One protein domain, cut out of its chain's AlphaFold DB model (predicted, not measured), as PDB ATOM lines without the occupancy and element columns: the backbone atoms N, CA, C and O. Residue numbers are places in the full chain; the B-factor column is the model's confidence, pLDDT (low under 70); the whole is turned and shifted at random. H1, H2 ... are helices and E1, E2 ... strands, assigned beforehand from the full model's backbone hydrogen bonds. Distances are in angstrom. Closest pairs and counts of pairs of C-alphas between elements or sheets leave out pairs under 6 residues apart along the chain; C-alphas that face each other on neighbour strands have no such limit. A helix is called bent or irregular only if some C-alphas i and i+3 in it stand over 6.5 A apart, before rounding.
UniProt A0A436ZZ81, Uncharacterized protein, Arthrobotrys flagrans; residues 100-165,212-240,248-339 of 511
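What this domain is: This is residues 100 to 165, 212 to 240 and 248 to 339 of the 511 residues of an uncharacterized protein of Arthrobotrys flagrans (UniProt A0A436ZZ81). The core is a helical hairpin, H5 and H6, with a group of three helices at one end of it: H2 meets the last part of H5 near its own last residues, as a V, and H1 and H4 pack on H2. The first half of H8 packs on H6, the small strand hairpin of E1 and E2 packs on residues 251 to 261 of H5, and two excursions reach far from the core, one with H3 and one with E3 paired to residues 299 to 300. The printed part has 187 residues with eight named helices and three named strands, in the order H1, H2, H3, E1, E2, H4, H5, H6, E3, H7, H8, and its class is mostly helix. Its one named sheet has the order E1, E2 and is antiparallel. The whole is compact, with a radius of gyration of the C-alphas of 16.7 A and spans of 50 by 42 by 29 A.

Where its parts are: H1 is residues 100 to 108, and its C-alpha 100 stands at (-8.343, -10.369, 37.296). H2, residues 113 to 129, is 23.8 A long, and H3 is residues 136 to 142. The strands E1, residues 156 to 158, and E2, residues 161 to 163, follow. After the first cut comes H4, residues 212 to 221, 14.9 A long; it is neither bent nor irregular, but only just: C-alphas 217 and 220 are 6.4 A apart. H5, residues 251 to 268, is the longest helix at 26.8 A and begins at C-alpha 251 at (-29.199, 12.695, 32.898). It is irregular, with C-alphas 252 and 255 8.4 A apart, and has a kink of 29 degrees near residue 258. H6, residues 274 to 288, is 20.8 A long. E3 is residues 292 to 294, H7 is residues 308 to 311, and H8, residues 320 to 335, is 21.1 A long and ends at C-alpha 335 at (-19.443, 15.528, 51.139).

How they stand to each other: H2 is the hub, touching three helices. With residues 115 to 120 alone it touches H1, about perpendicular at 89 degrees, the closest C-alphas being those of Ala 104 and Gln 116, 5.4 A apart. It touches H4 at a steep tilt of 69.7 degrees, only just short of perpendicular, opposite ways; the C-alphas of Ile 120 and Asn 215 come closest, at 5.9 A. Residues 122 to 128 of H2 touch residues 261 to 268 of H5 at a steep tilt of 46 degrees, opposite ways, with the closest C-alphas, Ala 127 and Gly 265, 4.2 A apart. H5 and H6 form a helical hairpin and touch at a shallow tilt of 34 degrees, only just short of steep, opposite ways; their closest C-alphas are Gln 263 and Glu 281, at 5.3 A. Residues 320 to 327 of H8 touch H6, only just about perpendicular at 70.4 degrees, with the C-alphas of Tyr 283 and Leu 323 closest at 6.6 A. H7 is close to H6 but not clearly touching, with the closest C-alphas, Lys 287 and Leu 309, 7.8 A apart. The strand hairpin E1 and E2 is antiparallel, with N 156 and O 163 at 2.8 A and N 158 and O 161 at 2.9 A, within hydrogen-bond range. The closest C-alphas of E2 and H5, those of Val 163 and Glu 254, are 6.0 A apart. E3 pairs with no named strand, but its residues 292 to 294 pair antiparallel with residues 299 to 300. H3 touches no helix. Every O i to N i+4 pair is within hydrogen-bond range in H1, H2, H3 and H6; the counts are 4 of 6 in H4, 12 of 14 in H5 and 11 of 12 in H8, and H7 is too short for such a pair.

The domain as a whole: The two C-alphas farthest apart are those of Asn 109 and Gln 297, 51.5 A. Residues 166 to 211 and 241 to 247 are not printed; the C-alphas across these cuts are 18.6 A and 13.5 A apart. The links H3 to E1 and E3 to H7 are long, with 13 residues each. The mean pLDDT of the printed part is 85.9, and residues 132 to 148, 311 to 313 and 332 to 339 are under 70.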
ATOM      1  N   CYS A 100      -8.135  -9.365  38.334       98.00
ATOM      2  CA  CYS A 100      -8.343 -10.369  37.296       98.00
ATOM      3  C   CYS A 100      -7.483 -11.624  37.505       98.00
ATOM      4  O   CYS A 100      -8.024 -12.727  37.481       98.00
ATOM      5  N   ASP A 101      -6.180 -11.471  37.772       97.88
ATOM      6  CA  ASP A 101      -5.276 -12.612  37.977       97.88
ATOM      7  C   ASP A 101      -5.692 -13.445  39.198       97.88
ATOM      8  O   ASP A 101      -5.737 -14.676  39.142       97.88
ATOM      9  N   TYR A 102      -6.047 -12.767  40.295       98.25
ATOM     10  CA  TYR A 102      -6.476 -13.419  41.526       98.25
ATOM     11  C   TYR A 102      -7.789 -14.180  41.351       98.25
ATOM     12  O   TYR A 102      -7.864 -15.350  41.721       98.25
ATOM     13  N   TYR A 103      -8.823 -13.552  40.783       98.25
ATOM     14  CA  TYR A 103     -10.128 -14.198  40.634       98.25
ATOM     15  C   TYR A 103     -10.167 -15.218  39.495       98.25
ATOM     16  O   TYR A 103     -10.943 -16.166  39.584       98.25
ATOM     17  N   ALA A 104      -9.309 -15.107  38.475       98.19
ATOM     18  CA  ALA A 104      -9.136 -16.175  37.493       98.19
ATOM     19  C   ALA A 104      -8.579 -17.433  38.179       98.19
ATOM     20  O   ALA A 104      -9.186 -18.504  38.103       98.19
ATOM     21  N   LEU A 105      -7.504 -17.269  38.961       97.50
ATOM     22  CA  LEU A 105      -6.905 -18.361  39.722       97.50
ATOM     23  C   LEU A 105      -7.864 -18.926  40.781       97.50
ATOM     24  O   LEU A 105      -8.011 -20.140  40.874       97.50
ATOM     25  N   LYS A 106      -8.558 -18.066  41.540       96.94
ATOM     26  CA  LYS A 106      -9.510 -18.470  42.590       96.94
ATOM     27  C   LYS A 106     -10.707 -19.237  42.031       96.94
ATOM     28  O   LYS A 106     -11.133 -20.216  42.635       96.94
ATOM     29  N   ASN A 107     -11.266 -18.792  40.905       96.75
ATOM     30  CA  ASN A 107     -12.514 -19.350  40.382       96.75
ATOM     31  C   ASN A 107     -12.299 -20.555  39.462       96.75
ATOM     32  O   ASN A 107     -13.188 -21.402  39.374       96.75
ATOM     33  N   TYR A 108     -11.153 -20.627  38.778       97.19
ATOM     34  CA  TYR A 108     -10.900 -21.621  37.729       97.19
ATOM     35  C   TYR A 108      -9.614 -22.428  37.934       97.19
ATOM     36  O   TYR A 108      -9.240 -23.207  37.061       97.19
ATOM     37  N   ASN A 109      -8.925 -22.258  39.068       95.94
ATOM     38  CA  ASN A 109      -7.679 -22.953  39.417       95.94
ATOM     39  C   ASN A 109      -6.530 -22.758  38.412       95.94
ATOM     40  O   ASN A 109      -5.550 -23.500  38.436       95.94
ATOM     41  N   SER A 110      -6.621 -21.764  37.527       96.69
ATOM     42  CA  SER A 110      -5.537 -21.376  36.629       96.69
ATOM     43  C   SER A 110      -5.636 -19.896  36.269       96.69
ATOM     44  O   SER A 110      -6.706 -19.297  36.356       96.69
ATOM     45  N   ASN A 111      -4.498 -19.301  35.912       97.12
ATOM     46  CA  ASN A 111      -4.416 -17.914  35.468       97.12
ATOM     47  C   ASN A 111      -3.783 -17.861  34.073       97.12
ATOM     48  O   ASN A 111      -2.564 -17.787  33.933       97.12
ATOM     49  N   ASN A 112      -4.613 -17.968  33.041       97.56
ATOM     50  CA  ASN A 112      -4.211 -17.940  31.635       97.56
ATOM     51  C   ASN A 112      -5.242 -17.156  30.801       97.56
ATOM     52  O   ASN A 112      -6.253 -16.694  31.328       97.56
ATOM     53  N   ALA A 113      -4.999 -16.995  29.496       98.06
ATOM     54  CA  ALA A 113      -5.880 -16.214  28.624       98.06
ATOM     55  C   ALA A 113      -7.341 -16.704  28.647       98.06
ATOM     56  O   ALA A 113      -8.258 -15.891  28.686       98.06
ATOM     57  N   GLU A 114      -7.559 -18.019  28.648       98.25
ATOM     58  CA  GLU A 114      -8.894 -18.622  28.602       98.25
ATOM     59  C   GLU A 114      -9.682 -18.368  29.893       98.25
ATOM     60  O   GLU A 114     -10.817 -17.897  29.853       98.25
ATOM     61  N   THR A 115      -9.062 -18.603  31.049       98.38
ATOM     62  CA  THR A 115      -9.707 -18.391  32.354       98.38
ATOM     63  C   THR A 115      -9.925 -16.917  32.676       98.38
ATOM     64  O   THR A 115     -10.966 -16.562  33.232       98.38
ATOM     65  N   GLN A 116      -9.006 -16.039  32.268       98.50
ATOM     66  CA  GLN A 116      -9.214 -14.591  32.346       98.50
ATOM     67  C   GLN A 116     -10.351 -14.145  31.418       98.50
ATOM     68  O   GLN A 116     -11.223 -13.393  31.845       98.50
ATOM     69  N   LYS A 117     -10.405 -14.644  30.176       98.31
ATOM     70  CA  LYS A 117     -11.506 -14.360  29.243       98.31
ATOM     71  C   LYS A 117     -12.850 -14.785  29.819       98.31
ATOM     72  O   LYS A 117     -13.780 -13.984  29.824       98.31
ATOM     73  N   LEU A 118     -12.926 -15.997  30.366       98.38
ATOM     74  CA  LEU A 118     -14.132 -16.522  30.999       98.38
ATOM     75  C   LEU A 118     -14.545 -15.697  32.227       98.38
ATOM     76  O   LEU A 118     -15.727 -15.401  32.397       98.38
ATOM     77  N   LEU A 119     -13.588 -15.273  33.066       98.44
ATOM     78  CA  LEU A 119     -13.855 -14.357  34.180       98.44
ATOM     79  C   LEU A 119     -14.532 -13.075  33.687       98.44
ATOM     80  O   LEU A 119     -15.586 -12.702  34.196       98.44
ATOM     81  N   ILE A 120     -13.932 -12.413  32.697       98.44
ATOM     82  CA  ILE A 120     -14.419 -11.132  32.190       98.44
ATOM     83  C   ILE A 120     -15.776 -11.284  31.502       98.44
ATOM     84  O   ILE A 120     -16.677 -10.492  31.771       98.44
ATOM     85  N   GLN A 121     -15.960 -12.329  30.692       97.88
ATOM     86  CA  GLN A 121     -17.245 -12.631  30.059       97.88
ATOM     87  C   GLN A 121     -18.354 -12.816  31.095       97.88
ATOM     88  O   GLN A 121     -19.419 -12.227  30.945       97.88
ATOM     89  N   ASN A 122     -18.091 -13.546  32.183       96.88
ATOM     90  CA  ASN A 122     -19.065 -13.725  33.258       96.88
ATOM     91  C   ASN A 122     -19.403 -12.403  33.963       96.88
ATOM     92  O   ASN A 122     -20.566 -12.156  34.277       96.88
ATOM     93  N   ILE A 123     -18.416 -11.532  34.197       97.00
ATOM     94  CA  ILE A 123     -18.647 -10.202  34.785       97.00
ATOM     95  C   ILE A 123     -19.540  -9.358  33.871       97.00
ATOM     96  O   ILE A 123     -20.544  -8.809  34.327       97.00
ATOM     97  N   VAL A 124     -19.195  -9.278  32.584       97.06
ATOM     98  CA  VAL A 124     -19.922  -8.478  31.594       97.06
ATOM     99  C   VAL A 124     -21.329  -9.025  31.386       97.06
ATOM    100  O   VAL A 124     -22.289  -8.270  31.497       97.06
ATOM    101  N   GLU A 125     -21.495 -10.331  31.186       94.12
ATOM    102  CA  GLU A 125     -22.816 -10.950  31.049       94.12
ATOM    103  C   GLU A 125     -23.714 -10.600  32.246       94.12
ATOM    104  O   GLU A 125     -24.847 -10.149  32.070       94.12
ATOM    105  N   LYS A 126     -23.201 -10.735  33.474       93.00
ATOM    106  CA  LYS A 126     -23.962 -10.424  34.691       93.00
ATOM    107  C   LYS A 126     -24.236  -8.937  34.879       93.00
ATOM    108  O   LYS A 126     -25.269  -8.603  35.460       93.00
ATOM    109  N   ALA A 127     -23.371  -8.047  34.405       94.75
ATOM    110  CA  ALA A 127     -23.641  -6.612  34.408       94.75
ATOM    111  C   ALA A 127     -24.758  -6.243  33.417       94.75
ATOM    112  O   ALA A 127     -25.617  -5.412  33.708       94.75
ATOM    113  N   PHE A 128     -24.788  -6.889  32.254       94.25
ATOM    114  CA  PHE A 128     -25.749  -6.566  31.205       94.25
ATOM    115  C   PHE A 128     -27.120  -7.216  31.402       94.25
ATOM    116  O   PHE A 128     -28.142  -6.554  31.215       94.25
ATOM    117  N   LEU A 129     -27.157  -8.481  31.822       90.94
ATOM    118  CA  LEU A 129     -28.403  -9.231  32.015       90.94
ATOM    119  C   LEU A 129     -28.994  -9.078  33.424       90.94
ATOM    120  O   LEU A 129     -30.182  -9.353  33.623       90.94
ATOM    121  N   GLY A 130     -28.174  -8.676  34.399       87.06
ATOM    122  CA  GLY A 130     -28.510  -8.743  35.821       87.06
ATOM    123  C   GLY A 130     -28.519 -10.185  36.348       87.06
ATOM    124  O   GLY A 130     -28.071 -11.123  35.682       87.06
ATOM    125  N   ALA A 131     -29.062 -10.388  37.553       70.56
ATOM    126  CA  ALA A 131     -29.286 -11.725  38.112       70.56
ATOM    127  C   ALA A 131     -30.772 -12.011  38.377       70.56
ATOM    128  O   ALA A 131     -31.539 -11.131  38.772       70.56
ATOM    129  N   LYS A 132     -31.165 -13.280  38.161       57.84
ATOM    130  CA  LYS A 132     -32.528 -13.812  38.372       57.84
ATOM    131  C   LYS A 132     -33.033 -13.530  39.774       57.84
ATOM    132  O   LYS A 132     -34.109 -12.968  39.970       57.84
ATOM    133  N   ASP A 133     -32.190 -13.934  40.701       53.25
ATOM    134  CA  ASP A 133     -32.294 -13.735  42.112       53.25
ATOM    135  C   ASP A 133     -31.085 -12.873  42.415       53.25
ATOM    136  O   ASP A 133     -29.953 -13.304  42.161       53.25
ATOM    137  N   PRO A 134     -31.272 -11.652  42.933       51.06
ATOM    138  CA  PRO A 134     -30.208 -11.089  43.721       51.06
ATOM    139  C   PRO A 134     -29.923 -12.200  44.735       51.06
ATOM    140  O   PRO A 134     -30.842 -12.594  45.462       51.06
ATOM    141  N   ASP A 135     -28.735 -12.804  44.682       54.72
ATOM    142  CA  ASP A 135     -28.297 -13.829  45.625       54.72
ATOM    143  C   ASP A 135     -28.789 -13.448  47.028       54.72
ATOM    144  O   ASP A 135     -28.964 -12.256  47.309       54.72
ATOM    145  N   ALA A 136     -29.009 -14.392  47.945       57.16
ATOM    146  CA  ALA A 136     -29.480 -14.040  49.295       57.16
ATOM    147  C   ALA A 136     -28.682 -12.859  49.898       57.16
ATOM    148  O   ALA A 136     -29.219 -12.044  50.642       57.16
ATOM    149  N   TYR A 137     -27.410 -12.723  49.513       63.34
ATOM    150  CA  TYR A 137     -26.607 -11.511  49.636       63.34
ATOM    151  C   TYR A 137     -27.274 -10.202  49.137       63.34
ATOM    152  O   TYR A 137     -27.596  -9.347  49.960       63.34
ATOM    153  N   PHE A 138     -27.523 -10.029  47.837       66.69
ATOM    154  CA  PHE A 138     -28.129  -8.818  47.275       66.69
ATOM    155  C   PHE A 138     -29.559  -8.581  47.784       66.69
ATOM    156  O   PHE A 138     -29.917  -7.443  48.086       66.69
ATOM    157  N   GLN A 139     -30.365  -9.637  47.969       63.66
ATOM    158  CA  GLN A 139     -31.703  -9.501  48.564       63.66
ATOM    159  C   GLN A 139     -31.637  -8.983  50.005       63.66
ATOM    160  O   GLN A 139     -32.478  -8.176  50.400       63.66
ATOM    161  N   ARG A 140     -30.648  -9.426  50.795       64.44
ATOM    162  CA  ARG A 140     -30.417  -8.927  52.160       64.44
ATOM    163  C   ARG A 140     -29.876  -7.500  52.168       64.44
ATOM    164  O   ARG A 140     -30.274  -6.731  53.036       64.44
ATOM    165  N   LYS A 141     -28.981  -7.160  51.237       68.50
ATOM    166  CA  LYS A 141     -28.284  -5.866  51.213       68.50
ATOM    167  C   LYS A 141     -29.143  -4.738  50.638       68.50
ATOM    168  O   LYS A 141     -29.161  -3.657  51.213       68.50
ATOM    169  N   PHE A 142     -29.888  -4.997  49.563       65.94
ATOM    170  CA  PHE A 142     -30.647  -3.974  48.828       65.94
ATOM    171  C   PHE A 142     -32.171  -4.147  48.914       65.94
ATOM    172  O   PHE A 142     -32.928  -3.242  48.568       65.94
ATOM    173  N   GLY A 143     -32.645  -5.284  49.430       60.91
ATOM    174  CA  GLY A 143     -34.067  -5.603  49.523       60.91
ATOM    175  C   GLY A 143     -34.631  -6.224  48.240       60.91
ATOM    176  O   GLY A 143     -34.157  -5.996  47.134       60.91
ATOM    177  N   ARG A 144     -35.705  -7.010  48.381       58.16
ATOM    178  CA  ARG A 144     -36.350  -7.764  47.282       58.16
ATOM    179  C   ARG A 144     -36.955  -6.918  46.153       58.16
ATOM    180  O   ARG A 144     -37.373  -7.480  45.150       58.16
ATOM    181  N   LYS A 145     -37.073  -5.603  46.342       56.53
ATOM    182  CA  LYS A 145     -37.737  -4.686  45.405       56.53
ATOM    183  C   LYS A 145     -36.795  -3.655  44.793       56.53
ATOM    184  O   LYS A 145     -37.280  -2.779  44.085       56.53
ATOM    185  N   SER A 146     -35.491  -3.702  45.074       58.78
ATOM    186  CA  SER A 146     -34.594  -2.751  44.433       58.78
ATOM    187  C   SER A 146     -34.439  -3.151  42.963       58.78
ATOM    188  O   SER A 146     -33.889  -4.197  42.636       58.78
ATOM    189  N   GLY A 147     -34.913  -2.303  42.047       61.88
ATOM    190  CA  GLY A 147     -34.559  -2.383  40.624       61.88
ATOM    191  C   GLY A 147     -33.070  -2.107  40.365       61.88
ATOM    192  O   GLY A 147     -32.667  -1.952  39.219       61.88
ATOM    193  N   MET A 148     -32.255  -2.037  41.424       68.25
ATOM    194  CA  MET A 148     -30.835  -1.701  41.401       68.25
ATOM    195  C   MET A 148     -29.971  -2.769  40.735       68.25
ATOM    196  O   MET A 148     -28.870  -2.440  40.318       68.25
ATOM    197  N   TYR A 149     -30.425  -4.025  40.621       80.25
ATOM    198  CA  TYR A 149     -29.690  -5.069  39.893       80.25
ATOM    199  C   TYR A 149     -30.534  -5.743  38.809       80.25
ATOM    200  O   TYR A 149     -30.755  -6.956  38.815       80.25
ATOM    201  N   ASN A 150     -31.053  -4.934  37.886       86.88
ATOM    202  CA  ASN A 150     -31.843  -5.417  36.754       86.88
ATOM    203  C   ASN A 150     -31.018  -5.704  35.496       86.88
ATOM    204  O   ASN A 150     -31.559  -6.321  34.574       86.88
ATOM    205  N   GLY A 151     -29.739  -5.320  35.485       91.12
ATOM    206  CA  GLY A 151     -28.885  -5.338  34.308       91.12
ATOM    207  C   GLY A 151     -29.028  -4.071  33.464       91.12
ATOM    208  O   GLY A 151     -29.993  -3.319  33.594       91.12
ATOM    209  N   ILE A 152     -28.051  -3.835  32.589       94.62
ATOM    210  CA  ILE A 152     -28.035  -2.697  31.653       94.62
ATOM    211  C   ILE A 152     -29.153  -2.802  30.608       94.62
ATOM    212  O   ILE A 152     -29.703  -1.785  30.201       94.62
ATOM    213  N   PHE A 153     -29.531  -4.012  30.187       92.38
ATOM    214  CA  PHE A 153     -30.549  -4.201  29.144       92.38
ATOM    215  C   PHE A 153     -31.986  -4.174  29.651       92.38
ATOM    216  O   PHE A 153     -32.885  -4.684  28.983       92.38
ATOM    217  N   ARG A 154     -32.215  -3.632  30.848       89.62
ATOM    218  CA  ARG A 154     -33.550  -3.526  31.427       89.62
ATOM    219  C   ARG A 154     -33.670  -2.230  32.225       89.62
ATOM    220  O   ARG A 154     -32.687  -1.810  32.839       89.62
ATOM    221  N   PRO A 155     -34.885  -1.663  32.309       91.75
ATOM    222  CA  PRO A 155     -35.155  -0.570  33.222       91.75
ATOM    223  C   PRO A 155     -34.786  -0.947  34.661       91.75
ATOM    224  O   PRO A 155     -35.102  -2.042  35.148       91.75
ATOM    225  N   GLY A 156     -34.128  -0.029  35.350       90.75
ATOM    226  CA  GLY A 156     -33.682  -0.147  36.727       90.75
ATOM    227  C   GLY A 156     -33.992   1.103  37.537       90.75
ATOM    228  O   GLY A 156     -34.791   1.953  37.147       90.75
ATOM    229  N   ASP A 157     -33.362   1.189  38.702       88.94
ATOM    230  CA  ASP A 157     -33.472   2.329  39.607       88.94
ATOM    231  C   ASP A 157     -32.098   2.660  40.186       88.94
ATOM    232  O   ASP A 157     -31.393   1.768  40.669       88.94
ATOM    233  N   MET A 158     -31.735   3.940  40.147       87.56
ATOM    234  CA  MET A 158     -30.541   4.471  40.792       87.56
ATOM    235  C   MET A 158     -30.959   5.561  41.776       87.56
ATOM    236  O   MET A 158     -31.398   6.643  41.389       87.56
ATOM    237  N   TRP A 159     -30.853   5.264  43.073       85.06
ATOM    238  CA  TRP A 159     -31.230   6.172  44.168       85.06
ATOM    239  C   TRP A 159     -32.674   6.707  44.092       85.06
ATOM    240  O   TRP A 159     -32.927   7.868  44.409       85.06
ATOM    241  N   GLY A 160     -33.636   5.869  43.696       85.50
ATOM    242  CA  GLY A 160     -35.041   6.259  43.545       85.50
ATOM    243  C   GLY A 160     -35.351   6.993  42.238       85.50
ATOM    244  O   GLY A 160     -36.477   7.460  42.061       85.50
ATOM    245  N   THR A 161     -34.363   7.131  41.348       89.12
ATOM    246  CA  THR A 161     -34.549   7.643  39.989       89.12
ATOM    247  C   THR A 161     -34.640   6.461  39.026       89.12
ATOM    248  O   THR A 161     -33.672   5.700  38.934       89.12
ATOM    249  N   PRO A 162     -35.753   6.297  38.287       92.25
ATOM    250  CA  PRO A 162     -35.845   5.295  37.235       92.25
ATOM    251  C   PRO A 162     -34.781   5.529  36.163       92.25
ATOM    252  O   PRO A 162     -34.611   6.653  35.686       92.25
ATOM    253  N   VAL A 163     -34.093   4.460  35.773       93.94
ATOM    254  CA  VAL A 163     -33.049   4.490  34.747       93.94
ATOM    255  C   VAL A 163     -33.383   3.478  33.670       93.94
ATOM    256  O   VAL A 163     -33.695   2.336  33.986       93.94
ATOM    257  N   ASP A 164     -33.281   3.868  32.404       94.56
ATOM    258  CA  ASP A 164     -33.413   2.939  31.288       94.56
ATOM    259  C   ASP A 164     -32.345   3.209  30.228       94.56
ATOM    260  O   ASP A 164     -32.322   4.268  29.595       94.56
ATOM    261  N   LEU A 165     -31.435   2.248  30.069       95.75
ATOM    262  CA  LEU A 165     -30.348   2.317  29.099       95.75
ATOM    263  C   LEU A 165     -30.700   1.622  27.778       95.75
ATOM    264  O   LEU A 165     -29.938   1.774  26.826       95.75
ATOM    265  N   GLN A 212     -17.865  -7.900  22.716       95.25
ATOM    266  CA  GLN A 212     -16.457  -8.277  22.573       95.25
ATOM    267  C   GLN A 212     -15.520  -7.103  22.891       95.25
ATOM    268  O   GLN A 212     -14.541  -7.279  23.620       95.25
ATOM    269  N   GLY A 213     -15.837  -5.906  22.392       93.88
ATOM    270  CA  GLY A 213     -15.136  -4.672  22.736       93.88
ATOM    271  C   GLY A 213     -15.160  -4.422  24.240       93.88
ATOM    272  O   GLY A 213     -14.112  -4.224  24.841       93.88
ATOM    273  N   MET A 214     -16.326  -4.552  24.876       94.75
ATOM    274  CA  MET A 214     -16.476  -4.407  26.324       94.75
ATOM    275  C   MET A 214     -15.608  -5.406  27.101       94.75
ATOM    276  O   MET A 214     -14.889  -5.019  28.020       94.75
ATOM    277  N   ASN A 215     -15.617  -6.683  26.706       96.69
ATOM    278  CA  ASN A 215     -14.800  -7.714  27.346       96.69
ATOM    279  C   ASN A 215     -13.301  -7.397  27.238       96.69
ATOM    280  O   ASN A 215     -12.567  -7.462  28.220       96.69
ATOM    281  N   THR A 216     -12.832  -7.052  26.042       95.12
ATOM    282  CA  THR A 216     -11.407  -6.772  25.807       95.12
ATOM    283  C   THR A 216     -10.964  -5.436  26.412       95.12
ATOM    284  O   THR A 216      -9.793  -5.289  26.751       95.12
ATOM    285  N   TYR A 217     -11.890  -4.494  26.623       93.31
ATOM    286  CA  TYR A 217     -11.638  -3.200  27.262       93.31
ATOM    287  C   TYR A 217     -11.628  -3.266  28.802       93.31
ATOM    288  O   TYR A 217     -10.793  -2.627  29.441       93.31
ATOM    289  N   ILE A 218     -12.504  -4.070  29.422       94.88
ATOM    290  CA  ILE A 218     -12.548  -4.252  30.888       94.88
ATOM    291  C   ILE A 218     -11.377  -5.100  31.397       94.88
ATOM    292  O   ILE A 218     -10.883  -4.873  32.503       94.88
ATOM    293  N   ALA A 219     -10.907  -6.064  30.608       96.25
ATOM    294  CA  ALA A 219      -9.805  -6.939  30.996       96.25
ATOM    295  C   ALA A 219      -8.551  -6.183  31.514       96.25
ATOM    296  O   ALA A 219      -8.120  -6.450  32.642       96.25
ATOM    297  N   PRO A 220      -7.992  -5.189  30.793       93.19
ATOM    298  CA  PRO A 220      -6.867  -4.403  31.297       93.19
ATOM    299  C   PRO A 220      -7.219  -3.502  32.494       93.19
ATOM    300  O   PRO A 220      -6.352  -3.309  33.347       93.19
ATOM    301  N   MET A 221      -8.465  -3.017  32.640       92.75
ATOM    302  CA  MET A 221      -8.883  -2.262  33.843       92.75
ATOM    303  C   MET A 221      -8.720  -3.094  35.113       92.75
ATOM    304  O   MET A 221      -8.161  -2.634  36.108       92.75
ATOM    305  N   LEU A 222      -9.192  -4.343  35.062       96.44
ATOM    306  CA  LEU A 222      -9.095  -5.300  36.165       96.44
ATOM    307  C   LEU A 222      -7.686  -5.900  36.303       96.44
ATOM    308  O   LEU A 222      -7.425  -6.674  37.229       96.44
ATOM    309  N   GLY A 223      -6.774  -5.525  35.403       95.81
ATOM    310  CA  GLY A 223      -5.371  -5.900  35.419       95.81
ATOM    311  C   GLY A 223      -5.101  -7.329  34.962       95.81
ATOM    312  O   GLY A 223      -4.164  -7.931  35.483       95.81
ATOM    313  N   CYS A 224      -5.898  -7.878  34.038       97.44
ATOM    314  CA  CYS A 224      -5.617  -9.182  33.434       97.44
ATOM    315  C   CYS A 224      -4.219  -9.186  32.803       97.44
ATOM    316  O   CYS A 224      -3.896  -8.332  31.976       97.44
ATOM    317  N   SER A 225      -3.379 -10.143  33.197       96.69
ATOM    318  CA  SER A 225      -2.003 -10.218  32.697       96.69
ATOM    319  C   SER A 225      -1.911 -10.688  31.241       96.69
ATOM    320  O   SER A 225      -0.969 -10.295  30.550       96.69
ATOM    321  N   VAL A 226      -2.884 -11.473  30.754       96.81
ATOM    322  CA  VAL A 226      -2.836 -12.134  29.439       96.81
ATOM    323  C   VAL A 226      -3.991 -11.699  28.528       96.81
ATOM    324  O   VAL A 226      -3.756 -11.078  27.494       96.81
ATOM    325  N   TYR A 227      -5.243 -11.981  28.892       97.38
ATOM    326  CA  TYR A 227      -6.424 -11.607  28.104       97.38
ATOM    327  C   TYR A 227      -6.647 -10.090  28.105       97.38
ATOM    328  O   TYR A 227      -6.519  -9.438  29.139       97.38
ATOM    329  N   GLY A 228      -6.943  -9.512  26.939       92.12
ATOM    330  CA  GLY A 228      -7.061  -8.066  26.724       92.12
ATOM    331  C   GLY A 228      -5.725  -7.308  26.736       92.12
ATOM    332  O   GLY A 228      -5.675  -6.168  26.275       92.12
ATOM    333  N   ASN A 229      -4.641  -7.936  27.210       89.75
ATOM    334  CA  ASN A 229      -3.309  -7.339  27.311       89.75
ATOM    335  C   ASN A 229      -2.341  -7.860  26.235       89.75
ATOM    336  O   ASN A 229      -1.799  -7.080  25.455       89.75
ATOM    337  N   THR A 230      -2.142  -9.176  26.164       91.81
ATOM    338  CA  THR A 230      -1.282  -9.836  25.166       91.81
ATOM    339  C   THR A 230      -2.087 -10.670  24.172       91.81
ATOM    340  O   THR A 230      -1.733 -10.707  22.996       91.81
ATOM    341  N   VAL A 231      -3.196 -11.270  24.611       95.00
ATOM    342  CA  VAL A 231      -4.138 -12.051  23.791       95.00
ATOM    343  C   VAL A 231      -5.455 -11.289  23.669       95.00
ATOM    344  O   VAL A 231      -5.925 -10.741  24.662       95.00
ATOM    345  N   ASP A 232      -6.063 -11.270  22.480       94.31
ATOM    346  CA  ASP A 232      -7.344 -10.592  22.217       94.31
ATOM    347  C   ASP A 232      -7.349  -9.129  22.705       94.31
ATOM    348  O   ASP A 232      -8.226  -8.694  23.451       94.31
ATOM    349  N   ARG A 233      -6.318  -8.362  22.328       92.81
ATOM    350  CA  ARG A 233      -6.189  -6.953  22.727       92.81
ATOM    351  C   ARG A 233      -7.361  -6.128  22.208       92.81
ATOM    352  O   ARG A 233      -7.779  -6.295  21.064       92.81
ATOM    353  N   TYR A 234      -7.820  -5.178  23.022       90.81
ATOM    354  CA  TYR A 234      -8.797  -4.192  22.570       90.81
ATOM    355  C   TYR A 234      -8.253  -3.429  21.354       90.81
ATOM    356  O   TYR A 234      -7.189  -2.810  21.413       90.81
ATOM    357  N   SER A 235      -8.999  -3.485  20.254       87.94
ATOM    358  CA  SER A 235      -8.649  -2.868  18.971       87.94
ATOM    359  C   SER A 235      -9.612  -1.750  18.563       87.94
ATOM    360  O   SER A 235      -9.547  -1.276  17.431       87.94
ATOM    361  N   GLY A 236     -10.540  -1.369  19.446       83.94
ATOM    362  CA  GLY A 236     -11.561  -0.363  19.160       83.94
ATOM    363  C   GLY A 236     -11.052   1.077  19.253       83.94
ATOM    364  O   GLY A 236      -9.862   1.342  19.459       83.94
ATOM    365  N   THR A 237     -11.979   2.030  19.118       80.50
ATOM    366  CA  THR A 237     -11.679   3.460  19.243       80.50
ATOM    367  C   THR A 237     -11.068   3.753  20.607       80.50
ATOM    368  O   THR A 237     -11.544   3.275  21.638       80.50
ATOM    369  N   ARG A 238      -9.996   4.546  20.591       73.94
ATOM    370  CA  ARG A 238      -9.174   4.843  21.769       73.94
ATOM    371  C   ARG A 238      -9.904   5.738  22.769       73.94
ATOM    372  O   ARG A 238      -9.786   5.548  23.968       73.94
ATOM    373  N   SER A 239     -10.693   6.681  22.268       86.88
ATOM    374  CA  SER A 239     -11.378   7.656  23.107       86.88
ATOM    375  C   SER A 239     -12.783   7.184  23.470       86.88
ATOM    376  O   SER A 239     -13.676   7.149  22.622       86.88
ATOM    377  N   LEU A 240     -13.005   6.854  24.748       87.75
ATOM    378  CA  LEU A 240     -14.367   6.611  25.233       87.75
ATOM    379  C   LEU A 240     -15.216   7.875  25.191       87.75
ATOM    380  O   LEU A 240     -16.425   7.760  25.006       87.75
ATOM    381  N   ASP A 248     -26.209  11.199  26.195       90.19
ATOM    382  CA  ASP A 248     -26.467  12.164  27.272       90.19
ATOM    383  C   ASP A 248     -26.555  11.487  28.658       90.19
ATOM    384  O   ASP A 248     -27.551  11.579  29.374       90.19
ATOM    385  N   LEU A 249     -25.493  10.763  29.028       91.44
ATOM    386  CA  LEU A 249     -25.435   9.888  30.208       91.44
ATOM    387  C   LEU A 249     -25.371  10.641  31.545       91.44
ATOM    388  O   LEU A 249     -25.383  10.022  32.612       91.44
ATOM    389  N   GLY A 250     -25.279  11.973  31.500       84.69
ATOM    390  CA  GLY A 250     -25.356  12.826  32.683       84.69
ATOM    391  C   GLY A 250     -26.770  12.929  33.256       84.69
ATOM    392  O   GLY A 250     -26.932  13.241  34.438       84.69
ATOM    393  N   LYS A 251     -27.804  12.651  32.451       84.56
ATOM    394  CA  LYS A 251     -29.199  12.695  32.898       84.56
ATOM    395  C   LYS A 251     -29.566  11.448  33.697       84.56
ATOM    396  O   LYS A 251     -29.095  10.348  33.427       84.56
ATOM    397  N   ASN A 252     -30.429  11.639  34.697       85.44
ATOM    398  CA  ASN A 252     -31.067  10.569  35.473       85.44
ATOM    399  C   ASN A 252     -30.108   9.517  36.060       85.44
ATOM    400  O   ASN A 252     -30.507   8.378  36.260       85.44
ATOM    401  N   PHE A 253     -28.852   9.877  36.347       89.94
ATOM    402  CA  PHE A 253     -27.841   8.950  36.874       89.94
ATOM    403  C   PHE A 253     -27.541   7.746  35.960       89.94
ATOM    404  O   PHE A 253     -27.068   6.719  36.439       89.94
ATOM    405  N   GLU A 254     -27.760   7.868  34.648       94.00
ATOM    406  CA  GLU A 254     -27.578   6.783  33.672       94.00
ATOM    407  C   GLU A 254     -26.146   6.235  33.650       94.00
ATOM    408  O   GLU A 254     -25.937   5.023  33.721       94.00
ATOM    409  N   TRP A 255     -25.150   7.125  33.659       94.38
ATOM    410  CA  TRP A 255     -23.750   6.731  33.814       94.38
ATOM    411  C   TRP A 255     -23.482   5.986  35.136       94.38
ATOM    412  O   TRP A 255     -22.798   4.963  35.141       94.38
ATOM    413  N   ALA A 256     -24.025   6.478  36.254       93.06
ATOM    414  CA  ALA A 256     -23.792   5.879  37.568       93.06
ATOM    415  C   ALA A 256     -24.462   4.502  37.676       93.06
ATOM    416  O   ALA A 256     -23.897   3.575  38.242       93.06
ATOM    417  N   TYR A 257     -25.644   4.343  37.081       94.62
ATOM    418  CA  TYR A 257     -26.309   3.051  36.983       94.62
ATOM    419  C   TYR A 257     -25.473   2.057  36.174       94.62
ATOM    420  O   TYR A 257     -25.291   0.923  36.614       94.62
ATOM    421  N   PHE A 258     -24.915   2.477  35.031       95.38
ATOM    422  CA  PHE A 258     -24.040   1.636  34.213       95.38
ATOM    423  C   PHE A 258     -22.809   1.146  34.994       95.38
ATOM    424  O   PHE A 258     -22.530  -0.055  35.018       95.38
ATOM    425  N   THR A 259     -22.092   2.045  35.678       95.06
ATOM    426  CA  THR A 259     -20.915   1.669  36.481       95.06
ATOM    427  C   THR A 259     -21.291   0.786  37.669       95.06
ATOM    428  O   THR A 259     -20.595  -0.191  37.956       95.06
ATOM    429  N   HIS A 260     -22.437   1.046  38.298       94.31
ATOM    430  CA  HIS A 260     -22.967   0.205  39.364       94.31
ATOM    431  C   HIS A 260     -23.314  -1.207  38.861       94.31
ATOM    432  O   HIS A 260     -22.956  -2.195  39.499       94.31
ATOM    433  N   GLN A 261     -23.920  -1.357  37.675       95.25
ATOM    434  CA  GLN A 261     -24.173  -2.687  37.103       95.25
ATOM    435  C   GLN A 261     -22.873  -3.478  36.876       95.25
ATOM    436  O   GLN A 261     -22.858  -4.688  37.100       95.25
ATOM    437  N   LEU A 262     -21.769  -2.822  36.497       96.31
ATOM    438  CA  LEU A 262     -20.456  -3.470  36.363       96.31
ATOM    439  C   LEU A 262     -19.900  -3.966  37.705       96.31
ATOM    440  O   LEU A 262     -19.391  -5.086  37.776       96.31
ATOM    441  N   GLN A 263     -20.047  -3.191  38.782       95.12
ATOM    442  CA  GLN A 263     -19.718  -3.649  40.138       95.12
ATOM    443  C   GLN A 263     -20.524  -4.896  40.516       95.12
ATOM    444  O   GLN A 263     -19.975  -5.875  41.026       95.12
ATOM    445  N   LEU A 264     -21.838  -4.859  40.294       92.75
ATOM    446  CA  LEU A 264     -22.725  -5.966  40.638       92.75
ATOM    447  C   LEU A 264     -22.421  -7.203  39.776       92.75
ATOM    448  O   LEU A 264     -22.450  -8.323  40.284       92.75
ATOM    449  N   GLY A 265     -22.025  -7.009  38.514       93.94
ATOM    450  CA  GLY A 265     -21.474  -8.054  37.653       93.94
ATOM    451  C   GLY A 265     -20.167  -8.647  38.191       93.94
ATOM    452  O   GLY A 265     -20.000  -9.867  38.180       93.94
ATOM    453  N   ALA A 266     -19.269  -7.827  38.747       95.69
ATOM    454  CA  ALA A 266     -18.040  -8.302  39.388       95.69
ATOM    455  C   ALA A 266     -18.330  -9.171  40.622       95.69
ATOM    456  O   ALA A 266     -17.712 -10.219  40.813       95.69
ATOM    457  N   LEU A 267     -19.325  -8.787  41.423       92.62
ATOM    458  CA  LEU A 267     -19.808  -9.586  42.552       92.62
ATOM    459  C   LEU A 267     -20.460 -10.899  42.099       92.62
ATOM    460  O   LEU A 267     -20.114 -11.961  42.605       92.62
ATOM    461  N   ALA A 268     -21.400 -10.841  41.154       90.38
ATOM    462  CA  ALA A 268     -22.228 -11.989  40.784       90.38
ATOM    463  C   ALA A 268     -21.531 -12.954  39.812       90.38
ATOM    464  O   ALA A 268     -21.585 -14.169  39.990       90.38
ATOM    465  N   GLY A 269     -20.898 -12.420  38.768       92.75
ATOM    466  CA  GLY A 269     -20.217 -13.195  37.728       92.75
ATOM    467  C   GLY A 269     -18.751 -13.444  38.051       92.75
ATOM    468  O   GLY A 269     -18.257 -14.556  37.878       92.75
ATOM    469  N   GLY A 270     -18.068 -12.424  38.575       95.25
ATOM    470  CA  GLY A 270     -16.659 -12.511  38.962       95.25
ATOM    471  C   GLY A 270     -16.421 -13.145  40.332       95.25
ATOM    472  O   GLY A 270     -15.294 -13.542  40.621       95.25
ATOM    473  N   LYS A 271     -17.461 -13.258  41.172       93.75
ATOM    474  CA  LYS A 271     -17.362 -13.699  42.577       93.75
ATOM    475  C   LYS A 271     -16.351 -12.879  43.380       93.75
ATOM    476  O   LYS A 271     -15.646 -13.409  44.239       93.75
ATOM    477  N   PHE A 272     -16.261 -11.584  43.076       95.31
ATOM    478  CA  PHE A 272     -15.364 -10.685  43.786       95.31
ATOM    479  C   PHE A 272     -15.784 -10.562  45.252       95.31
ATOM    480  O   PHE A 272     -16.960 -10.671  45.599       95.31
ATOM    481  N   SER A 273     -14.816 -10.301  46.125       94.44
ATOM    482  CA  SER A 273     -15.098  -9.817  47.472       94.44
ATOM    483  C   SER A 273     -15.811  -8.462  47.394       94.44
ATOM    484  O   SER A 273     -15.595  -7.692  46.457       94.44
ATOM    485  N   GLU A 274     -16.611  -8.121  48.409       90.44
ATOM    486  CA  GLU A 274     -17.257  -6.799  48.476       90.44
ATOM    487  C   GLU A 274     -16.255  -5.646  48.405       90.44
ATOM    488  O   GLU A 274     -16.553  -4.576  47.876       90.44
ATOM    489  N   TYR A 275     -15.067  -5.860  48.964       93.25
ATOM    490  CA  TYR A 275     -14.003  -4.874  48.952       93.25
ATOM    491  C   TYR A 275     -13.495  -4.628  47.530       93.25
ATOM    492  O   TYR A 275     -13.521  -3.488  47.073       93.25
ATOM    493  N   ASP A 276     -13.108  -5.688  46.815       96.06
ATOM    494  CA  ASP A 276     -12.581  -5.561  45.453       96.06
ATOM    495  C   ASP A 276     -13.643  -5.054  44.477       96.06
ATOM    496  O   ASP A 276     -13.345  -4.217  43.630       96.06
ATOM    497  N   SER A 277     -14.901  -5.487  44.618       94.69
ATOM    498  CA  SER A 277     -15.977  -4.955  43.781       94.69
ATOM    499  C   SER A 277     -16.197  -3.463  44.022       94.69
ATOM    500  O   SER A 277     -16.410  -2.712  43.077       94.69
ATOM    501  N   THR A 278     -16.134  -3.009  45.278       93.12
ATOM    502  CA  THR A 278     -16.284  -1.581  45.597       93.12
ATOM    503  C   THR A 278     -15.097  -0.778  45.077       93.12
ATOM    504  O   THR A 278     -15.296   0.285  44.506       93.12
ATOM    505  N   LEU A 279     -13.869  -1.291  45.197       94.38
ATOM    506  CA  LEU A 279     -12.701  -0.666  44.572       94.38
ATOM    507  C   LEU A 279     -12.856  -0.560  43.050       94.38
ATOM    508  O   LEU A 279     -12.522   0.474  42.480       94.38
ATOM    509  N   PHE A 280     -13.400  -1.590  42.398       95.75
ATOM    510  CA  PHE A 280     -13.679  -1.539  40.966       95.75
ATOM    511  C   PHE A 280     -14.725  -0.469  40.621       95.75
ATOM    512  O   PHE A 280     -14.501   0.323  39.714       95.75
ATOM    513  N   GLU A 281     -15.822  -0.373  41.379       94.38
ATOM    514  CA  GLU A 281     -16.812   0.701  41.213       94.38
ATOM    515  C   GLU A 281     -16.175   2.088  41.354       94.38
ATOM    516  O   GLU A 281     -16.362   2.945  40.496       94.38
ATOM    517  N   LEU A 282     -15.379   2.297  42.408       92.50
ATOM    518  CA  LEU A 282     -14.680   3.558  42.656       92.50
ATOM    519  C   LEU A 282     -13.742   3.920  41.513       92.50
ATOM    520  O   LEU A 282     -13.678   5.080  41.122       92.50
ATOM    521  N   TYR A 283     -13.041   2.934  40.961       94.06
ATOM    522  CA  TYR A 283     -12.188   3.126  39.801       94.06
ATOM    523  C   TYR A 283     -12.995   3.558  38.572       94.06
ATOM    524  O   TYR A 283     -12.611   4.506  37.893       94.06
ATOM    525  N   LEU A 284     -14.141   2.925  38.305       93.75
ATOM    526  CA  LEU A 284     -15.028   3.334  37.210       93.75
ATOM    527  C   LEU A 284     -15.580   4.750  37.435       93.75
ATOM    528  O   LEU A 284     -15.660   5.539  36.494       93.75
ATOM    529  N   VAL A 285     -15.928   5.082  38.681       92.12
ATOM    530  CA  VAL A 285     -16.366   6.421  39.094       92.12
ATOM    531  C   VAL A 285     -15.276   7.455  38.849       92.12
ATOM    532  O   VAL A 285     -15.537   8.490  38.240       92.12
ATOM    533  N   ASP A 286     -14.049   7.159  39.268       90.06
ATOM    534  CA  ASP A 286     -12.906   8.030  39.052       90.06
ATOM    535  C   ASP A 286     -12.603   8.194  37.561       90.06
ATOM    536  O   ASP A 286     -12.406   9.311  37.095       90.06
ATOM    537  N   LYS A 287     -12.593   7.126  36.766       89.56
ATOM    538  CA  LYS A 287     -12.193   7.245  35.359       89.56
ATOM    539  C   LYS A 287     -13.270   7.847  34.471       89.56
ATOM    540  O   LYS A 287     -12.936   8.677  33.628       89.56
ATOM    541  N   PHE A 288     -14.535   7.493  34.680       90.56
ATOM    542  CA  PHE A 288     -15.621   7.821  33.749       90.56
ATOM    543  C   PHE A 288     -16.615   8.854  34.282       90.56
ATOM    544  O   PHE A 288     -17.439   9.352  33.514       90.56
ATOM    545  N   GLY A 289     -16.559   9.177  35.572       90.94
ATOM    546  CA  GLY A 289     -17.525  10.064  36.205       90.94
ATOM    547  C   GLY A 289     -17.306  11.548  35.928       90.94
ATOM    548  O   GLY A 289     -16.246  11.951  35.441       90.94
ATOM    549  N   PRO A 290     -18.307  12.377  36.275       88.25
ATOM    550  CA  PRO A 290     -18.167  13.826  36.317       88.25
ATOM    551  C   PRO A 290     -16.958  14.257  37.153       88.25
ATOM    552  O   PRO A 290     -16.779  13.811  38.290       88.25
ATOM    553  N   LYS A 291     -16.148  15.168  36.616       86.94
ATOM    554  CA  LYS A 291     -15.007  15.774  37.311       86.94
ATOM    555  C   LYS A 291     -15.336  17.190  37.746       86.94
ATOM    556  O   LYS A 291     -16.137  17.872  37.118       86.94
ATOM    557  N   ILE A 292     -14.707  17.652  38.819       83.88
ATOM    558  CA  ILE A 292     -14.837  19.043  39.257       83.88
ATOM    559  C   ILE A 292     -14.017  19.909  38.301       83.88
ATOM    560  O   ILE A 292     -12.794  19.818  38.279       83.88
ATOM    561  N   VAL A 293     -14.701  20.730  37.503       86.19
ATOM    562  CA  VAL A 293     -14.070  21.668  36.558       86.19
ATOM    563  C   VAL A 293     -13.776  22.994  37.251       86.19
ATOM    564  O   VAL A 293     -12.732  23.597  37.033       86.19
ATOM    565  N   ASP A 294     -14.690  23.432  38.116       82.81
ATOM    566  CA  ASP A 294     -14.535  24.633  38.930       82.81
ATOM    567  C   ASP A 294     -15.118  24.378  40.323       82.81
ATOM    568  O   ASP A 294     -16.337  24.310  40.510       82.81
ATOM    569  N   ALA A 295     -14.232  24.224  41.310       81.56
ATOM    570  CA  ALA A 295     -14.616  23.984  42.697       81.56
ATOM    571  C   ALA A 295     -15.344  25.185  43.325       81.56
ATOM    572  O   ALA A 295     -16.214  24.993  44.174       81.56
ATOM    573  N   SER A 296     -15.033  26.413  42.892       81.44
ATOM    574  CA  SER A 296     -15.657  27.635  43.414       81.44
ATOM    575  C   SER A 296     -17.114  27.759  42.965       81.44
ATOM    576  O   SER A 296     -17.980  28.143  43.752       81.44
ATOM    577  N   GLN A 297     -17.399  27.338  41.731       80.50
ATOM    578  CA  GLN A 297     -18.742  27.339  41.149       80.50
ATOM    579  C   GLN A 297     -19.480  26.006  41.311       80.50
ATOM    580  O   GLN A 297     -20.626  25.886  40.880       80.50
ATOM    581  N   LYS A 298     -18.841  24.996  41.921       80.94
ATOM    582  CA  LYS A 298     -19.345  23.612  41.996       80.94
ATOM    583  C   LYS A 298     -19.729  23.057  40.619       80.94
ATOM    584  O   LYS A 298     -20.676  22.279  40.496       80.94
ATOM    585  N   LYS A 299     -19.012  23.474  39.574       86.06
ATOM    586  CA  LYS A 299     -19.272  23.035  38.205       86.06
ATOM    587  C   LYS A 299     -18.623  21.673  37.985       86.06
ATOM    588  O   LYS A 299     -17.411  21.526  38.156       86.06
ATOM    589  N   LEU A 300     -19.438  20.701  37.590       85.69
ATOM    590  CA  LEU A 300     -18.989  19.371  37.188       85.69
ATOM    591  C   LEU A 300     -18.926  19.275  35.657       85.69
ATOM    592  O   LEU A 300     -19.730  19.906  34.969       85.69
ATOM    593  N   SER A 301     -17.978  18.502  35.133       88.88
ATOM    594  CA  SER A 301     -17.952  18.086  33.728       88.88
ATOM    595  C   SER A 301     -19.073  17.085  33.463       88.88
ATOM    596  O   SER A 301     -19.594  16.468  34.398       88.88
ATOM    597  N   ALA A 302     -19.415  16.856  32.198       88.62
ATOM    598  CA  ALA A 302     -20.226  15.690  31.877       88.62
ATOM    599  C   ALA A 302     -19.422  14.393  32.143       88.62
ATOM    600  O   ALA A 302     -18.181  14.421  32.196       88.62
ATOM    601  N   PRO A 303     -20.098  13.246  32.343       89.44
ATOM    602  CA  PRO A 303     -19.434  11.946  32.332       89.44
ATOM    603  C   PRO A 303     -18.628  11.753  31.040       89.44
ATOM    604  O   PRO A 303     -18.983  12.291  29.996       89.44
ATOM    605  N   PHE A 304     -17.547  10.980  31.108       87.88
ATOM    606  CA  PHE A 304     -16.615  10.734  29.995       87.88
ATOM    607  C   PHE A 304     -15.870  11.963  29.439       87.88
ATOM    608  O   PHE A 304     -15.075  11.810  28.516       87.88
ATOM    609  N   GLU A 305     -16.027  13.161  30.009       86.06
ATOM    610  CA  GLU A 305     -15.251  14.349  29.609       86.06
ATOM    611  C   GLU A 305     -13.879  14.455  30.292       86.06
ATOM    612  O   GLU A 305     -13.211  15.482  30.184       86.06
ATOM    613  N   ASN A 306     -13.436  13.406  30.988       81.00
ATOM    614  CA  ASN A 306     -12.112  13.377  31.595       81.00
ATOM    615  C   ASN A 306     -11.028  13.449  30.492       81.00
ATOM    616  O   ASN A 306     -11.005  12.564  29.633       81.00
ATOM    617  N   PRO A 307     -10.114  14.442  30.514       78.44
ATOM    618  CA  PRO A 307      -9.038  14.565  29.527       78.44
ATOM    619  C   PRO A 307      -8.173  13.303  29.384       78.44
ATOM    620  O   PRO A 307      -7.671  13.014  28.301       78.44
ATOM    621  N   GLU A 308      -8.043  12.498  30.448       76.94
ATOM    622  CA  GLU A 308      -7.329  11.211  30.407       76.94
ATOM    623  C   GLU A 308      -7.939  10.215  29.404       76.94
ATOM    624  O   GLU A 308      -7.241   9.348  28.876       76.94
ATOM    625  N   LEU A 309      -9.237  10.345  29.116       78.12
ATOM    626  CA  LEU A 309      -9.969   9.477  28.195       78.12
ATOM    627  C   LEU A 309      -9.809   9.879  26.727       78.12
ATOM    628  O   LEU A 309     -10.272   9.143  25.860       78.12
ATOM    629  N   GLU A 310      -9.187  11.022  26.423       77.06
ATOM    630  CA  GLU A 310      -8.986  11.469  25.039       77.06
ATOM    631  C   GLU A 310      -7.765  10.815  24.384       77.06
ATOM    632  O   GLU A 310      -7.783  10.539  23.184       77.06
ATOM    633  N   GLY A 311      -6.710  10.554  25.165       68.50
ATOM    634  CA  GLY A 311      -5.403  10.140  24.646       68.50
ATOM    635  C   GLY A 311      -5.045   8.662  24.821       68.50
ATOM    636  O   GLY A 311      -4.172   8.168  24.105       68.50
ATOM    637  N   SER A 312      -5.679   7.940  25.751       60.84
ATOM    638  CA  SER A 312      -5.248   6.577  26.086       60.84
ATOM    639  C   SER A 312      -6.025   5.495  25.338       60.84
ATOM    640  O   SER A 312      -7.248   5.486  25.338       60.84
ATOM    641  N   VAL A 313      -5.306   4.531  24.748       66.19
ATOM    642  CA  VAL A 313      -5.884   3.339  24.085       66.19
ATOM    643  C   VAL A 313      -6.609   2.437  25.079       66.19
ATOM    644  O   VAL A 313      -7.607   1.804  24.745       66.19
ATOM    645  N   LEU A 314      -6.070   2.361  26.294       73.81
ATOM    646  CA  LEU A 314      -6.564   1.531  27.375       73.81
ATOM    647  C   LEU A 314      -6.555   2.347  28.661       73.81
ATOM    648  O   LEU A 314      -5.638   3.140  28.887       73.81
ATOM    649  N   PRO A 315      -7.553   2.173  29.522       71.75
ATOM    650  CA  PRO A 315      -7.567   2.853  30.800       71.75
ATOM    651  C   PRO A 315      -6.379   2.334  31.636       71.75
ATOM    652  O   PRO A 315      -6.007   1.160  31.518       71.75
ATOM    653  N   PRO A 316      -5.728   3.195  32.438       78.06
ATOM    654  CA  PRO A 316      -4.579   2.779  33.231       78.06
ATOM    655  C   PRO A 316      -5.003   1.671  34.193       78.06
ATOM    656  O   PRO A 316      -6.123   1.694  34.704       78.06
ATOM    657  N   LYS A 317      -4.122   0.702  34.449       80.44
ATOM    658  CA  LYS A 317      -4.398  -0.374  35.407       80.44
ATOM    659  C   LYS A 317      -4.847   0.222  36.745       80.44
ATOM    660  O   LYS A 317      -4.295   1.228  37.183       80.44
ATOM    661  N   LEU A 318      -5.834  -0.405  37.384       85.38
ATOM    662  CA  LEU A 318      -6.308   0.002  38.705       85.38
ATOM    663  C   LEU A 318      -5.147  -0.017  39.716       85.38
ATOM    664  O   LEU A 318      -4.650  -1.087  40.074       85.38
ATOM    665  N   ASP A 319      -4.731   1.170  40.166       86.81
ATOM    666  CA  ASP A 319      -3.836   1.377  41.306       86.81
ATOM    667  C   ASP A 319      -4.682   1.751  42.524       86.81
ATOM    668  O   ASP A 319      -5.269   2.830  42.612       86.81
ATOM    669  N   GLU A 320      -4.762   0.821  43.471       86.88
ATOM    670  CA  GLU A 320      -5.558   0.963  44.688       86.88
ATOM    671  C   GLU A 320      -5.105   2.156  45.544       86.88
ATOM    672  O   GLU A 320      -5.929   2.848  46.142       86.88
ATOM    673  N   SER A 321      -3.799   2.430  45.584       86.25
ATOM    674  CA  SER A 321      -3.226   3.482  46.421       86.25
ATOM    675  C   SER A 321      -3.476   4.877  45.854       86.25
ATOM    676  O   SER A 321      -3.725   5.817  46.610       86.25
ATOM    677  N   GLU A 322      -3.431   5.013  44.529       87.31
ATOM    678  CA  GLU A 322      -3.764   6.250  43.825       87.31
ATOM    679  C   GLU A 322      -5.267   6.521  43.910       87.31
ATOM    680  O   GLU A 322      -5.688   7.613  44.294       87.31
ATOM    681  N   LEU A 323      -6.077   5.488  43.667       87.75
ATOM    682  CA  LEU A 323      -7.528   5.586  43.715       87.75
ATOM    683  C   LEU A 323      -8.023   6.049  45.086       87.75
ATOM    684  O   LEU A 323      -8.847   6.956  45.166       87.75
ATOM    685  N   LEU A 324      -7.512   5.471  46.178       85.81
ATOM    686  CA  LEU A 324      -7.930   5.865  47.525       85.81
ATOM    687  C   LEU A 324      -7.600   7.334  47.832       85.81
ATOM    688  O   LEU A 324      -8.410   8.005  48.470       85.81
ATOM    689  N   LYS A 325      -6.481   7.863  47.318       86.31
ATOM    690  CA  LYS A 325      -6.144   9.292  47.442       86.31
ATOM    691  C   LYS A 325      -7.129  10.171  46.674       86.31
ATOM    692  O   LYS A 325      -7.585  11.182  47.205       86.31
ATOM    693  N   HIS A 326      -7.485   9.789  45.445       82.25
ATOM    694  CA  HIS A 326      -8.472  10.523  44.642       82.25
ATOM    695  C   HIS A 326      -9.851  10.511  45.301       82.25
ATOM    696  O   HIS A 326     -10.537  11.530  45.340       82.25
ATOM    697  N   VAL A 327     -10.240   9.368  45.857       81.75
ATOM    698  CA  VAL A 327     -11.524   9.170  46.528       81.75
ATOM    699  C   VAL A 327     -11.619   9.987  47.817       81.75
ATOM    700  O   VAL A 327     -12.661  10.589  48.073       81.75
ATOM    701  N   GLU A 328     -10.550  10.055  48.611       78.81
ATOM    702  CA  GLU A 328     -10.491  10.907  49.803       78.81
ATOM    703  C   GLU A 328     -10.629  12.391  49.430       78.81
ATOM    704  O   GLU A 328     -11.493  13.087  49.970       78.81
ATOM    705  N   ALA A 329      -9.874  12.843  48.423       75.69
ATOM    706  CA  ALA A 329      -9.946  14.212  47.920       75.69
ATOM    707  C   ALA A 329     -11.338  14.560  47.357       75.69
ATOM    708  O   ALA A 329     -11.891  15.618  47.660       75.69
ATOM    709  N   ALA A 330     -11.942  13.662  46.574       73.25
ATOM    710  CA  ALA A 330     -13.285  13.845  46.032       73.25
ATOM    711  C   ALA A 330     -14.345  13.846  47.141       73.25
ATOM    712  O   ALA A 330     -15.269  14.659  47.117       73.25
ATOM    713  N   GLY A 331     -14.203  12.970  48.137       72.81
ATOM    714  CA  GLY A 331     -15.108  12.883  49.276       72.81
ATOM    715  C   GLY A 331     -15.204  14.197  50.048       72.81
ATOM    716  O   GLY A 331     -16.305  14.624  50.400       72.81
ATOM    717  N   ASP A 332     -14.084  14.890  50.243       68.62
ATOM    718  CA  ASP A 332     -14.079  16.207  50.880       68.62
ATOM    719  C   ASP A 332     -14.781  17.277  50.026       68.62
ATOM    720  O   ASP A 332     -15.450  18.155  50.578       68.62
ATOM    721  N   VAL A 333     -14.740  17.181  48.693       63.69
ATOM    722  CA  VAL A 333     -15.448  18.128  47.814       63.69
ATOM    723  C   VAL A 333     -16.951  17.839  47.745       63.69
ATOM    724  O   VAL A 333     -17.763  18.753  47.901       63.69
ATOM    725  N   PHE A 334     -17.344  16.579  47.548       63.25
ATOM    726  CA  PHE A 334     -18.752  16.193  47.402       63.25
ATOM    727  C   PHE A 334     -19.499  16.150  48.742       63.25
ATOM    728  O   PHE A 334     -20.679  16.500  48.805       63.25
ATOM    729  N   PHE A 335     -18.823  15.769  49.830       60.97
ATOM    730  CA  PHE A 335     -19.443  15.528  51.139       60.97
ATOM    731  C   PHE A 335     -18.865  16.376  52.281       60.97
ATOM    732  O   PHE A 335     -19.388  16.311  53.398       60.97
ATOM    733  N   GLY A 336     -17.860  17.229  52.048       49.44
ATOM    734  CA  GLY A 336     -17.285  18.098  53.087       49.44
ATOM    735  C   GLY A 336     -18.307  19.028  53.753       49.44
ATOM    736  O   GLY A 336     -18.201  19.323  54.944       49.44
ATOM    737  N   GLY A 337     -19.373  19.406  53.036       48.19
ATOM    738  CA  GLY A 337     -20.517  20.139  53.598       48.19
ATOM    739  C   GLY A 337     -21.455  19.288  54.472       48.19
ATOM    740  O   GLY A 337     -22.115  19.815  55.369       48.19
ATOM    741  N   VAL A 338     -21.490  17.969  54.265       44.62
ATOM    742  CA  VAL A 338     -22.379  17.024  54.966       44.62
ATOM    743  C   VAL A 338     -21.827  16.631  56.340       44.62
ATOM    744  O   VAL A 338     -22.608  16.325  57.238       44.62
ATOM    745  N   ARG A 339     -20.512  16.760  56.591       45.66
ATOM    746  CA  ARG A 339     -19.919  16.550  57.933       45.66
ATOM    747  C   ARG A 339     -20.563  17.414  59.035       45.66
ATOM    748  O   ARG A 339     -20.525  17.020  60.200       45.66
TER     749      ARG A 339